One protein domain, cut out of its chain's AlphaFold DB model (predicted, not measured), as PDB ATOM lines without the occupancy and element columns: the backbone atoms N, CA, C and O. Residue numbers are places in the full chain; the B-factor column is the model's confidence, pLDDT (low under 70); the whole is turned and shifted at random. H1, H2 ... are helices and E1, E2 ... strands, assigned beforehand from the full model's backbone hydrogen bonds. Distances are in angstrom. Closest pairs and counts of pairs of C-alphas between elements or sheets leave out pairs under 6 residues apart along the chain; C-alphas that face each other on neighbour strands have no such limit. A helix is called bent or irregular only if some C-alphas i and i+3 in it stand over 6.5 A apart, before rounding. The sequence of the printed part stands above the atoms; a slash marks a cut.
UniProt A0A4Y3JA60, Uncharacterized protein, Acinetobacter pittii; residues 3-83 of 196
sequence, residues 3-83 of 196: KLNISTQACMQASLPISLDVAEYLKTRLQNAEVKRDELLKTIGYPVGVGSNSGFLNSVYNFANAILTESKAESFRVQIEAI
ATOM      1  N   LYS A   3    -105.442  46.357 102.673       91.69
ATOM      2  CA  LYS A   3    -104.677  47.265 103.527       91.69
ATOM      3  C   LYS A   3    -103.903  48.255 102.669       91.69
ATOM      4  O   LYS A   3    -103.314  47.873 101.659       91.69
ATOM      5  N   LEU A   4    -103.915  49.512 103.093       92.12
ATOM      6  CA  LEU A   4    -103.019  50.556 102.621       92.12
ATOM      7  C   LEU A   4    -101.784  50.556 103.515       92.12
ATOM      8  O   LEU A   4    -101.901  50.785 104.716       92.12
ATOM      9  N   ASN A   5    -100.619  50.312 102.936       92.88
ATOM     10  CA  ASN A   5     -99.333  50.397 103.606       92.88
ATOM     11  C   ASN A   5     -98.627  51.685 103.189       92.88
ATOM     12  O   ASN A   5     -98.555  51.992 101.999       92.88
ATOM     13  N   ILE A   6     -98.069  52.397 104.162       92.62
ATOM     14  CA  ILE A   6     -97.147  53.506 103.936       92.62
ATOM     15  C   ILE A   6     -95.875  53.203 104.720       92.62
ATOM     16  O   ILE A   6     -95.922  52.989 105.934       92.62
ATOM     17  N   SER A   7     -94.742  53.161 104.030       91.94
ATOM     18  CA  SER A   7     -93.445  52.885 104.638       91.94
ATOM     19  C   SER A   7     -92.373  53.870 104.195       91.94
ATOM     20  O   SER A   7     -92.510  54.558 103.187       91.94
ATOM     21  N   THR A   8     -91.297  53.961 104.968       89.00
ATOM     22  CA  THR A   8     -90.095  54.722 104.612       89.00
ATOM     23  C   THR A   8     -88.934  53.765 104.374       89.00
ATOM     24  O   THR A   8     -88.962  52.609 104.795       89.00
ATOM     25  N   GLN A   9     -87.870  54.248 103.730       81.06
ATOM     26  CA  GLN A   9     -86.634  53.469 103.592       81.06
ATOM     27  C   GLN A   9     -85.954  53.192 104.951       81.06
ATOM     28  O   GLN A   9     -85.174  52.256 105.069       81.06
ATOM     29  N   ALA A  10     -86.290  53.971 105.987       72.44
ATOM     30  CA  ALA A  10     -85.697  53.931 107.323       72.44
ATOM     31  C   ALA A  10     -86.543  53.145 108.353       72.44
ATOM     32  O   ALA A  10     -86.649  53.550 109.507       72.44
ATOM     33  N   CYS A  11     -87.145  52.025 107.938       71.44
ATOM     34  CA  CYS A  11     -87.846  51.038 108.785       71.44
ATOM     35  C   CYS A  11     -89.249  51.398 109.306       71.44
ATOM     36  O   CYS A  11     -89.893  50.537 109.906       71.44
ATOM     37  N   MET A  12     -89.772  52.608 109.080       84.25
ATOM     38  CA  MET A  12     -91.161  52.900 109.450       84.25
ATOM     39  C   MET A  12     -92.105  52.181 108.483       84.25
ATOM     40  O   MET A  12     -91.976  52.335 107.270       84.25
ATOM     41  N   GLN A  13     -93.082  51.450 109.014       89.50
ATOM     42  CA  GLN A  13     -94.172  50.863 108.244       89.50
ATOM     43  C   GLN A  13     -95.468  50.995 109.037       89.50
ATOM     44  O   GLN A  13     -95.557  50.545 110.176       89.50
ATOM     45  N   ALA A  14     -96.473  51.596 108.415       91.31
ATOM     46  CA  ALA A  14     -97.805  51.746 108.973       91.31
ATOM     47  C   ALA A  14     -98.833  51.168 107.998       91.31
ATOM     48  O   ALA A  14     -98.672  51.274 106.778       91.31
ATOM     49  N   SER A  15     -99.899  50.576 108.535       92.94
ATOM     50  CA  SER A  15    -100.945  49.931 107.739       92.94
ATOM     51  C   SER A  15    -102.337  50.354 108.198       92.94
ATOM     52  O   SER A  15    -102.624  50.356 109.392       92.94
ATOM     53  N   LEU A  16    -103.220  50.637 107.242       92.00
ATOM     54  CA  LEU A  16    -104.633  50.931 107.472       92.00
ATOM     55  C   LEU A  16    -105.507  49.918 106.714       92.00
ATOM     56  O   LEU A  16    -105.409  49.844 105.486       92.00
ATOM     57  N   PRO A  17    -106.383  49.151 107.391       90.31
ATOM     58  CA  PRO A  17    -107.407  48.356 106.721       90.31
ATOM     59  C   PRO A  17    -108.381  49.255 105.954       90.31
ATOM     60  O   PRO A  17    -108.892  50.235 106.494       90.31
ATOM     61  N   ILE A  18    -108.658  48.908 104.701       89.88
ATOM     62  CA  ILE A  18    -109.536  49.669 103.809       89.88
ATOM     63  C   ILE A  18    -110.527  48.745 103.083       89.88
ATOM     64  O   ILE A  18    -110.276  47.546 102.879       89.88
ATOM     65  N   SER A  19    -111.679  49.306 102.703       89.62
ATOM     66  CA  SER A  19    -112.686  48.614 101.891       89.62
ATOM     67  C   SER A  19    -112.200  48.402 100.451       89.62
ATOM     68  O   SER A  19    -111.183  48.963 100.034       89.62
ATOM     69  N   LEU A  20    -112.921  47.573  99.688       88.44
ATOM     70  CA  LEU A  20    -112.649  47.372  98.262       88.44
ATOM     71  C   LEU A  20    -112.765  48.694  97.489       88.44
ATOM     72  O   LEU A  20    -111.829  49.047  96.785       88.44
ATOM     73  N   ASP A  21    -113.835  49.461  97.710       88.44
ATOM     74  CA  ASP A  21    -114.082  50.728  97.007       88.44
ATOM     75  C   ASP A  21    -112.949  51.745  97.223       88.44
ATOM     76  O   ASP A  21    -112.472  52.385  96.286       88.44
ATOM     77  N   VAL A  22    -112.452  51.857  98.463       90.00
ATOM     78  CA  VAL A  22    -111.301  52.715  98.788       90.00
ATOM     79  C   VAL A  22    -110.038  52.204  98.094       90.00
ATOM     80  O   VAL A  22    -109.258  52.996  97.565       90.00
ATOM     81  N   ALA A  23    -109.822  50.887  98.078       90.62
ATOM     82  CA  ALA A  23    -108.665  50.287  97.426       90.62
ATOM     83  C   ALA A  23    -108.679  50.521  95.909       90.62
ATOM     84  O   ALA A  23    -107.650  50.878  95.344       90.62
ATOM     85  N   GLU A  24    -109.824  50.353  95.248       89.94
ATOM     86  CA  GLU A  24    -109.984  50.614  93.814       89.94
ATOM     87  C   GLU A  24    -109.771  52.090  93.481       89.94
ATOM     88  O   GLU A  24    -109.000  52.412  92.572       89.94
ATOM     89  N   TYR A  25    -110.354  52.989  94.278       89.62
ATOM     90  CA  TYR A  25    -110.138  54.426  94.140       89.62
ATOM     91  C   TYR A  25    -108.648  54.786  94.223       89.62
ATOM     92  O   TYR A  25    -108.119  55.474  93.349       89.62
ATOM     93  N   LEU A  26    -107.946  54.296  95.246       90.31
ATOM     94  CA  LEU A  26    -106.539  54.627  95.468       90.31
ATOM     95  C   LEU A  26    -105.603  53.966  94.446       90.31
ATOM     96  O   LEU A  26    -104.630  54.597  94.037       90.31
ATOM     97  N   LYS A  27    -105.899  52.745  93.976       89.19
ATOM     98  CA  LYS A  27    -105.100  52.054  92.942       89.19
ATOM     99  C   LYS A  27    -104.978  52.865  91.655       89.19
ATOM    100  O   LYS A  27    -103.922  52.858  91.037       89.19
ATOM    101  N   THR A  28    -106.029  53.587  91.264       85.19
ATOM    102  CA  THR A  28    -105.997  54.416  90.044       85.19
ATOM    103  C   THR A  28    -105.029  55.601  90.151       85.19
ATOM    104  O   THR A  28    -104.537  56.090  89.133       85.19
ATOM    105  N   ARG A  29    -104.730  56.041  91.382       86.31
ATOM    106  CA  ARG A  29    -103.910  57.222  91.688       86.31
ATOM    107  C   ARG A  29    -102.483  56.871  92.099       86.31
ATOM    108  O   ARG A  29    -101.554  57.601  91.771       86.31
ATOM    109  N   LEU A  30    -102.302  55.755  92.797       85.88
ATOM    110  CA  LEU A  30    -101.010  55.265  93.281       85.88
ATOM    111  C   LEU A  30    -100.296  54.439  92.203       85.88
ATOM    112  O   LEU A  30     -99.988  53.267  92.400       85.88
ATOM    113  N   GLN A  31    -100.062  55.052  91.041       72.38
ATOM    114  CA  GLN A  31     -99.372  54.397  89.922       72.38
ATOM    115  C   GLN A  31     -97.864  54.251  90.176       72.38
ATOM    116  O   GLN A  31     -97.235  53.332  89.659       72.38
ATOM    117  N   ASN A  32     -97.301  55.127  91.014       69.19
ATOM    118  CA  ASN A  32     -95.904  55.090  91.423       69.19
ATOM    119  C   ASN A  32     -95.780  54.501  92.830       69.19
ATOM    120  O   ASN A  32     -96.496  54.904  93.746       69.19
ATOM    121  N   ALA A  33     -94.839  53.570  93.004       71.25
ATOM    122  CA  ALA A  33     -94.593  52.922  94.291       71.25
ATOM    123  C   ALA A  33     -93.988  53.871  95.336       71.25
ATOM    124  O   ALA A  33     -94.120  53.613  96.528       71.25
ATOM    125  N   GLU A  34     -93.328  54.945  94.897       89.62
ATOM    126  CA  GLU A  34     -92.684  55.940  95.750       89.62
ATOM    127  C   GLU A  34     -93.305  57.319  95.505       89.62
ATOM    128  O   GLU A  34     -93.442  57.764  94.365       89.62
ATOM    129  N   VAL A  35     -93.713  57.972  96.590       91.44
ATOM    130  CA  VAL A  35     -94.426  59.250  96.599       91.44
ATOM    131  C   VAL A  35     -93.652  60.217  97.484       91.44
ATOM    132  O   VAL A  35     -93.260  59.866  98.601       91.44
ATOM    133  N   LYS A  36     -93.419  61.439  97.000       93.00
ATOM    134  CA  LYS A  36     -92.757  62.475  97.798       93.00
ATOM    135  C   LYS A  36     -93.654  62.932  98.944       93.00
ATOM    136  O   LYS A  36     -94.881  62.898  98.852       93.00
ATOM    137  N   ARG A  37     -93.036  63.384 100.029       92.88
ATOM    138  CA  ARG A  37     -93.716  63.846 101.243       92.88
ATOM    139  C   ARG A  37     -94.790  64.900 100.967       92.88
ATOM    140  O   ARG A  37     -95.904  64.784 101.472       92.88
ATOM    141  N   ASP A  38     -94.447  65.917 100.191       92.56
ATOM    142  CA  ASP A  38     -95.318  67.033  99.810       92.56
ATOM    143  C   ASP A  38     -96.430  66.617  98.835       92.56
ATOM    144  O   ASP A  38     -97.493  67.236  98.784       92.56
ATOM    145  N   GLU A  39     -96.230  65.517  98.113       91.75
ATOM    146  CA  GLU A  39     -97.189  64.972  97.156       91.75
ATOM    147  C   GLU A  39     -98.113  63.906  97.761       91.75
ATOM    148  O   GLU A  39     -99.125  63.566  97.143       91.75
ATOM    149  N   LEU A  40     -97.820  63.382  98.959       91.50
ATOM    150  CA  LEU A  40     -98.534  62.240  99.541       91.50
ATOM    151  C   LEU A  40    -100.043  62.487  99.650       91.50
ATOM    152  O   LEU A  40    -100.837  61.721  99.101       91.50
ATOM    153  N   LEU A  41    -100.438  63.586 100.302       91.50
ATOM    154  CA  LEU A  41    -101.847  63.961 100.473       91.50
ATOM    155  C   LEU A  41    -102.531  64.235  99.125       91.50
ATOM    156  O   LEU A  41    -103.668  63.818  98.901       91.50
ATOM    157  N   LYS A  42    -101.824  64.874  98.190       90.12
ATOM    158  CA  LYS A  42    -102.350  65.168  96.854       90.12
ATOM    159  C   LYS A  42    -102.606  63.894  96.052       90.12
ATOM    160  O   LYS A  42    -103.650  63.758  95.414       90.12
ATOM    161  N   THR A  43    -101.688  62.937  96.137       90.00
ATOM    162  CA  THR A  43    -101.761  61.657  95.427       90.00
ATOM    163  C   THR A  43    -102.941  60.819  95.916       90.00
ATOM    164  O   THR A  43    -103.680  60.266  95.104       90.00
ATOM    165  N   ILE A  44    -103.218  60.809  97.224       89.12
ATOM    166  CA  ILE A  44    -104.408  60.141  97.788       89.12
ATOM    167  C   ILE A  44    -105.714  60.939  97.586       89.12
ATOM    168  O   ILE A  44    -106.791  60.475  97.958       89.12
ATOM    169  N   GLY A  45    -105.646  62.116  96.951       86.94
ATOM    170  CA  GLY A  45    -106.804  62.899  96.517       86.94
ATOM    171  C   GLY A  45    -107.266  63.989  97.484       86.94
ATOM    172  O   GLY A  45    -108.457  64.282  97.506       86.94
ATOM    173  N   TYR A  46    -106.360  64.564  98.278       86.12
ATOM    174  CA  TYR A  46    -106.610  65.729  99.133       86.12
ATOM    175  C   TYR A  46    -106.059  67.032  98.494       86.12
ATOM    176  O   TYR A  46    -105.010  66.985  97.850       86.12
ATOM    177  N   PRO A  47    -106.689  68.208  98.686       78.62
ATOM    178  CA  PRO A  47    -107.963  68.420  99.364       78.62
ATOM    179  C   PRO A  47    -109.137  67.876  98.556       78.62
ATOM    180  O   PRO A  47    -109.076  67.702  97.340       78.62
ATOM    181  N   VAL A  48    -110.222  67.615  99.271       75.75
ATOM    182  CA  VAL A  48    -111.483  67.158  98.699       75.75
ATOM    183  C   VAL A  48    -112.074  68.278  97.838       75.75
ATOM    184  O   VAL A  48    -112.245  69.400  98.312       75.75
ATOM    185  N   GLY A  49    -112.395  67.984  96.576       68.50
ATOM    186  CA  GLY A  49    -113.089  68.932  95.702       68.50
ATOM    187  C   GLY A  49    -114.480  69.296  96.234       68.50
ATOM    188  O   GLY A  49    -115.181  68.455  96.797       68.50
ATOM    189  N   VAL A  50    -114.895  70.551  96.044       54.47
ATOM    190  CA  VAL A  50    -116.204  71.055  96.491       54.47
ATOM    191  C   VAL A  50    -117.330  70.217  95.863       54.47
ATOM    192  O   VAL A  50    -117.368  70.051  94.648       54.47
ATOM    193  N   GLY A  51    -118.229  69.666  96.689       56.09
ATOM    194  CA  GLY A  51    -119.329  68.787  96.257       56.09
ATOM    195  C   GLY A  51    -119.014  67.283  96.256       56.09
ATOM    196  O   GLY A  51    -119.900  66.475  95.985       56.09
ATOM    197  N   SER A  52    -117.783  66.881  96.586       61.12
ATOM    198  CA  SER A  52    -117.420  65.470  96.731       61.12
ATOM    199  C   SER A  52    -117.880  64.915  98.084       61.12
ATOM    200  O   SER A  52    -117.518  65.436  99.138       61.12
ATOM    201  N   ASN A  53    -118.648  63.822  98.065       59.78
ATOM    202  CA  ASN A  53    -119.031  63.071  99.263       59.78
ATOM    203  C   ASN A  53    -117.871  62.167  99.728       59.78
ATOM    204  O   ASN A  53    -117.984  60.944  99.785       59.78
ATOM    205  N   SER A  54    -116.707  62.757 100.007       63.28
ATOM    206  CA  SER A  54    -115.468  62.034 100.321       63.28
ATOM    207  C   SER A  54    -115.369  61.578 101.777       63.28
ATOM    208  O   SER A  54    -114.270  61.258 102.234       63.28
ATOM    209  N   GLY A  55    -116.475  61.562 102.529       67.88
ATOM    210  CA  GLY A  55    -116.473  61.096 103.920       67.88
ATOM    211  C   GLY A  55    -115.859  59.697 104.059       67.88
ATOM    212  O   GLY A  55    -115.227  59.394 105.068       67.88
ATOM    213  N   PHE A  56    -115.945  58.886 102.999       79.50
ATOM    214  CA  PHE A  56    -115.355  57.552 102.922       79.50
ATOM    215  C   PHE A  56    -113.808  57.526 102.888       79.50
ATOM    216  O   PHE A  56    -113.225  56.483 103.177       79.50
ATOM    217  N   LEU A  57    -113.132  58.645 102.581       87.75
ATOM    218  CA  LEU A  57    -111.662  58.768 102.576       87.75
ATOM    219  C   LEU A  57    -111.096  59.434 103.835       87.75
ATOM    220  O   LEU A  57    -109.878  59.481 103.998       87.75
ATOM    221  N   ASN A  58    -111.939  59.911 104.756       88.06
ATOM    222  CA  ASN A  58    -111.475  60.602 105.963       88.06
ATOM    223  C   ASN A  58    -110.503  59.754 106.793       88.06
ATOM    224  O   ASN A  58    -109.510  60.272 107.299       88.06
ATOM    225  N   SER A  59    -110.745  58.444 106.896       89.00
ATOM    226  CA  SER A  59    -109.832  57.519 107.577       89.00
ATOM    227  C   SER A  59    -108.457  57.471 106.908       89.00
ATOM    228  O   SER A  59    -107.441  57.489 107.597       89.00
ATOM    229  N   VAL A  60    -108.419  57.480 105.573       92.00
ATOM    230  CA  VAL A  60    -107.186  57.484 104.774       92.00
ATOM    231  C   VAL A  60    -106.427  58.798 104.951       92.00
ATOM    232  O   VAL A  60    -105.213  58.781 105.147       92.00
ATOM    233  N   TYR A  61    -107.126  59.936 104.931       92.19
ATOM    234  CA  TYR A  61    -106.508  61.249 105.123       92.19
ATOM    235  C   TYR A  61    -105.939  61.414 106.530       92.19
ATOM    236  O   TYR A  61    -104.790  61.828 106.677       92.19
ATOM    237  N   ASN A  62    -106.703  61.033 107.554       91.88
ATOM    238  CA  ASN A  62    -106.246  61.079 108.941       91.88
ATOM    239  C   ASN A  62    -105.020  60.184 109.147       91.88
ATOM    240  O   ASN A  62    -104.050  60.602 109.774       91.88
ATOM    241  N   PHE A  63    -105.038  58.983 108.566       94.06
ATOM    242  CA  PHE A  63    -103.916  58.052 108.604       94.06
ATOM    243  C   PHE A  63    -102.655  58.623 107.938       94.06
ATOM    244  O   PHE A  63    -101.590  58.637 108.550       94.06
ATOM    245  N   ALA A  64    -102.770  59.155 106.718       92.88
ATOM    246  CA  ALA A  64    -101.637  59.765 106.025       92.88
ATOM    247  C   ALA A  64    -101.097  60.996 106.772       92.88
ATOM    248  O   ALA A  64     -99.885  61.180 106.862       92.88
ATOM    249  N   ASN A  65    -101.978  61.815 107.352       93.31
ATOM    250  CA  ASN A  65    -101.575  62.987 108.122       93.31
ATOM    251  C   ASN A  65    -100.847  62.609 109.424       93.31
ATOM    252  O   ASN A  65     -99.856  63.250 109.780       93.31
ATOM    253  N   ALA A  66    -101.283  61.543 110.104       92.88
ATOM    254  CA  ALA A  66    -100.581  61.006 111.269       92.88
ATOM    255  C   ALA A  66     -99.153  60.574 110.897       92.88
ATOM    256  O   ALA A  66     -98.194  61.006 111.530       92.88
ATOM    257  N   ILE A  67     -98.991  59.845 109.788       92.25
ATOM    258  CA  ILE A  67     -97.670  59.436 109.286       92.25
ATOM    259  C   ILE A  67     -96.786  60.639 108.942       92.25
ATOM    260  O   ILE A  67     -95.602  60.655 109.277       92.25
ATOM    261  N   LEU A  68     -97.340  61.659 108.283       92.44
ATOM    262  CA  LEU A  68     -96.603  62.887 107.985       92.44
ATOM    263  C   LEU A  68     -96.183  63.617 109.264       92.44
ATOM    264  O   LEU A  68     -95.114  64.217 109.290       92.44
ATOM    265  N   THR A  69     -96.980  63.554 110.323       91.94
ATOM    266  CA  THR A  69     -96.645  64.177 111.610       91.94
ATOM    267  C   THR A  69     -95.542  63.408 112.341       91.94
ATOM    268  O   THR A  69     -94.642  64.022 112.914       91.94
ATOM    269  N   GLU A  70     -95.570  62.076 112.292       89.12
ATOM    270  CA  GLU A  70     -94.623  61.207 113.004       89.12
ATOM    271  C   GLU A  70     -93.289  61.014 112.266       89.12
ATOM    272  O   GLU A  70     -92.245  60.817 112.891       89.12
ATOM    273  N   SER A  71     -93.293  61.089 110.935       87.69
ATOM    274  CA  SER A  71     -92.118  60.843 110.101       87.69
ATOM    275  C   SER A  71     -91.533  62.124 109.524       87.69
ATOM    276  O   SER A  71     -92.264  62.989 109.048       87.69
ATOM    277  N   LYS A  72     -90.200  62.209 109.459       89.31
ATOM    278  CA  LYS A  72     -89.464  63.269 108.742       89.31
ATOM    279  C   LYS A  72     -88.935  62.826 107.370       89.31
ATOM    280  O   LYS A  72     -88.140  63.544 106.776       89.31
ATOM    281  N   ALA A  73     -89.338  61.653 106.878       90.44
ATOM    282  CA  ALA A  73     -88.866  61.145 105.592       90.44
ATOM    283  C   ALA A  73     -89.323  62.024 104.415       90.44
ATOM    284  O   ALA A  73     -90.443  62.546 104.416       90.44
ATOM    285  N   GLU A  74     -88.451  62.156 103.412       92.19
ATOM    286  CA  GLU A  74     -88.706  62.916 102.180       92.19
ATOM    287  C   GLU A  74     -89.550  62.135 101.167       92.19
ATOM    288  O   GLU A  74     -90.303  62.731 100.396       92.19
ATOM    289  N   SER A  75     -89.462  60.805 101.191       92.75
ATOM    290  CA  SER A  75     -90.242  59.912 100.342       92.75
ATOM    291  C   SER A  75     -90.872  58.779 101.144       92.75
ATOM    292  O   SER A  75     -90.363  58.331 102.177       92.75
ATOM    293  N   PHE A  76     -92.010  58.315 100.639       93.44
ATOM    294  CA  PHE A  76     -92.772  57.212 101.192       93.44
ATOM    295  C   PHE A  76     -93.046  56.184 100.110       93.44
ATOM    296  O   PHE A  76     -93.397  56.529  98.983       93.44
ATOM    297  N   ARG A  77     -92.954  54.908 100.470       92.62
ATOM    298  CA  ARG A  77     -93.478  53.823  99.652       92.62
ATOM    299  C   ARG A  77     -94.924  53.572 100.031       92.62
ATOM    300  O   ARG A  77     -95.215  53.328 101.198       92.62
ATOM    301  N   VAL A  78     -95.817  53.634  99.051       92.25
ATOM    302  CA  VAL A  78     -97.256  53.469  99.270       92.25
ATOM    303  C   VAL A  78     -97.738  52.261  98.484       92.25
ATOM    304  O   VAL A  78     -97.547  52.180  97.274       92.25
ATOM    305  N   GLN A  79     -98.339  51.298  99.175       91.06
ATOM    306  CA  GLN A  79     -98.745  50.025  98.582       91.06
ATOM    307  C   GLN A  79    -100.131  49.621  99.061       91.06
ATOM    308  O   GLN A  79    -100.476  49.798 100.227       91.06
ATOM    309  N   ILE A  80    -100.918  49.038  98.162       90.12
ATOM    310  CA  ILE A  80    -102.203  48.432  98.504       90.12
ATOM    311  C   ILE A  80    -102.061  46.930  98.358       90.12
ATOM    312  O   ILE A  80    -101.798  46.424  97.269       90.12
ATOM    313  N   GLU A  81    -102.293  46.217  99.448       87.31
ATOM    314  CA  GLU A  81    -102.237  44.763  99.476       87.31
ATOM    315  C   GLU A  81    -103.622  44.202  99.782       87.31
ATOM    316  O   GLU A  81    -104.349  44.704 100.645       87.31
ATOM    317  N   ALA A  82    -103.996  43.135  99.079       84.56
ATOM    318  CA  ALA A  82    -105.138  42.337  99.489       84.56
ATOM    319  C   ALA A  82    -104.799  41.670 100.826       84.56
ATOM    320  O   ALA A  82    -103.737  41.067 100.970       84.56
ATOM    321  N   ILE A  83    -105.699  41.772 101.800       76.44
ATOM    322  CA  ILE A  83    -105.635  40.937 102.994       76.44
ATOM    323  C   ILE A  83    -106.236  39.600 102.565       76.44
ATOM    324  O   ILE A  83    -107.437  39.574 102.258       76.44
TER     325      ILE A  83
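What this domain is: This is residues 3 to 83 of the 196 residues of an uncharacterized protein of Acinetobacter pittii (UniProt A0A4Y3JA60). A strongly twisted sheet of four strands has its three helices over one face, and its other face is bare of named elements. The long helix H3 covers the E2 and E1 side, H1 runs over E1 and E4, and the short H2 packs on H3 over the same face. The printed part has 81 residues, with three named helices and four named strands in the order E1, E2, H1, E3, H2, H3, E4; the sheet runs E2, E1, E4, E3, antiparallel throughout. The class is mixed, helices and strands, and the whole is compact, with a radius of gyration of the C-alphas of 12.0 A and spans of 37 by 28 by 20 A.

How they stand to each other: E1, residues 3 to 7, and E2, residues 13 to 18, form a hairpin, with N 4 and O 16 2.8 A apart, within hydrogen-bond range. H1, residues 20 to 29, is on the sheet at a height of 9.6 A; its Ala 23 comes closest to Ile 80 of E4, residues 75 to 82, their C-alphas 6.8 A apart. E4 is antiparallel to E1, with N 5 and O 79 2.8 A apart, and to E3, residues 34 to 36, with N 35 and O 76 2.8 A apart. The pairing is staggered: E4 pairs with E3 over residues 75 to 77 and with E1 over residues 77 to 81. H2, residues 40 to 43, touches H3, residues 54 to 70, with residues 61 to 65 of H3 alone; the closest C-alphas, of Leu 41 and Ala 64, are 7.0 A apart. H3 runs along the strands, at 23 degrees to E1 on the local plane and a height of 9.9 A. H1 and H3 make two layers with the sheet, both helices on the same face; they are close but not clearly touching, at a steep tilt of 63 degrees. O i to N i+4 pairs are within hydrogen-bond range in 5 of 6 cases in H1 and 10 of 13 in H3; H2 is too short for such a pair.

Where its parts are: E1 begins at C-alpha 3 (-104.677, 47.265, 103.527) and is 12.6 A long; E2 is 16.0 A, H1 14.7 A, E3 6.8 A and H2 5.3 A. H3 spans 24.4 A from C-alpha 54 (-115.468, 62.034, 100.321); it is irregular, with C-alphas 56 and 59 7.2 A apart, and has a kink of 29 degrees near residue 61. E4 spans 23.1 A and ends at C-alpha 82 (-105.138, 42.337, 99.489).

The domain as a whole: The C-alphas farthest apart, of Ala 10 and Gly 51, are 38.4 A apart. The printed part has no cut and no long link. Mean pLDDT of the printed part is 86.0; residue 32 and residues 49 to 55 are under 70.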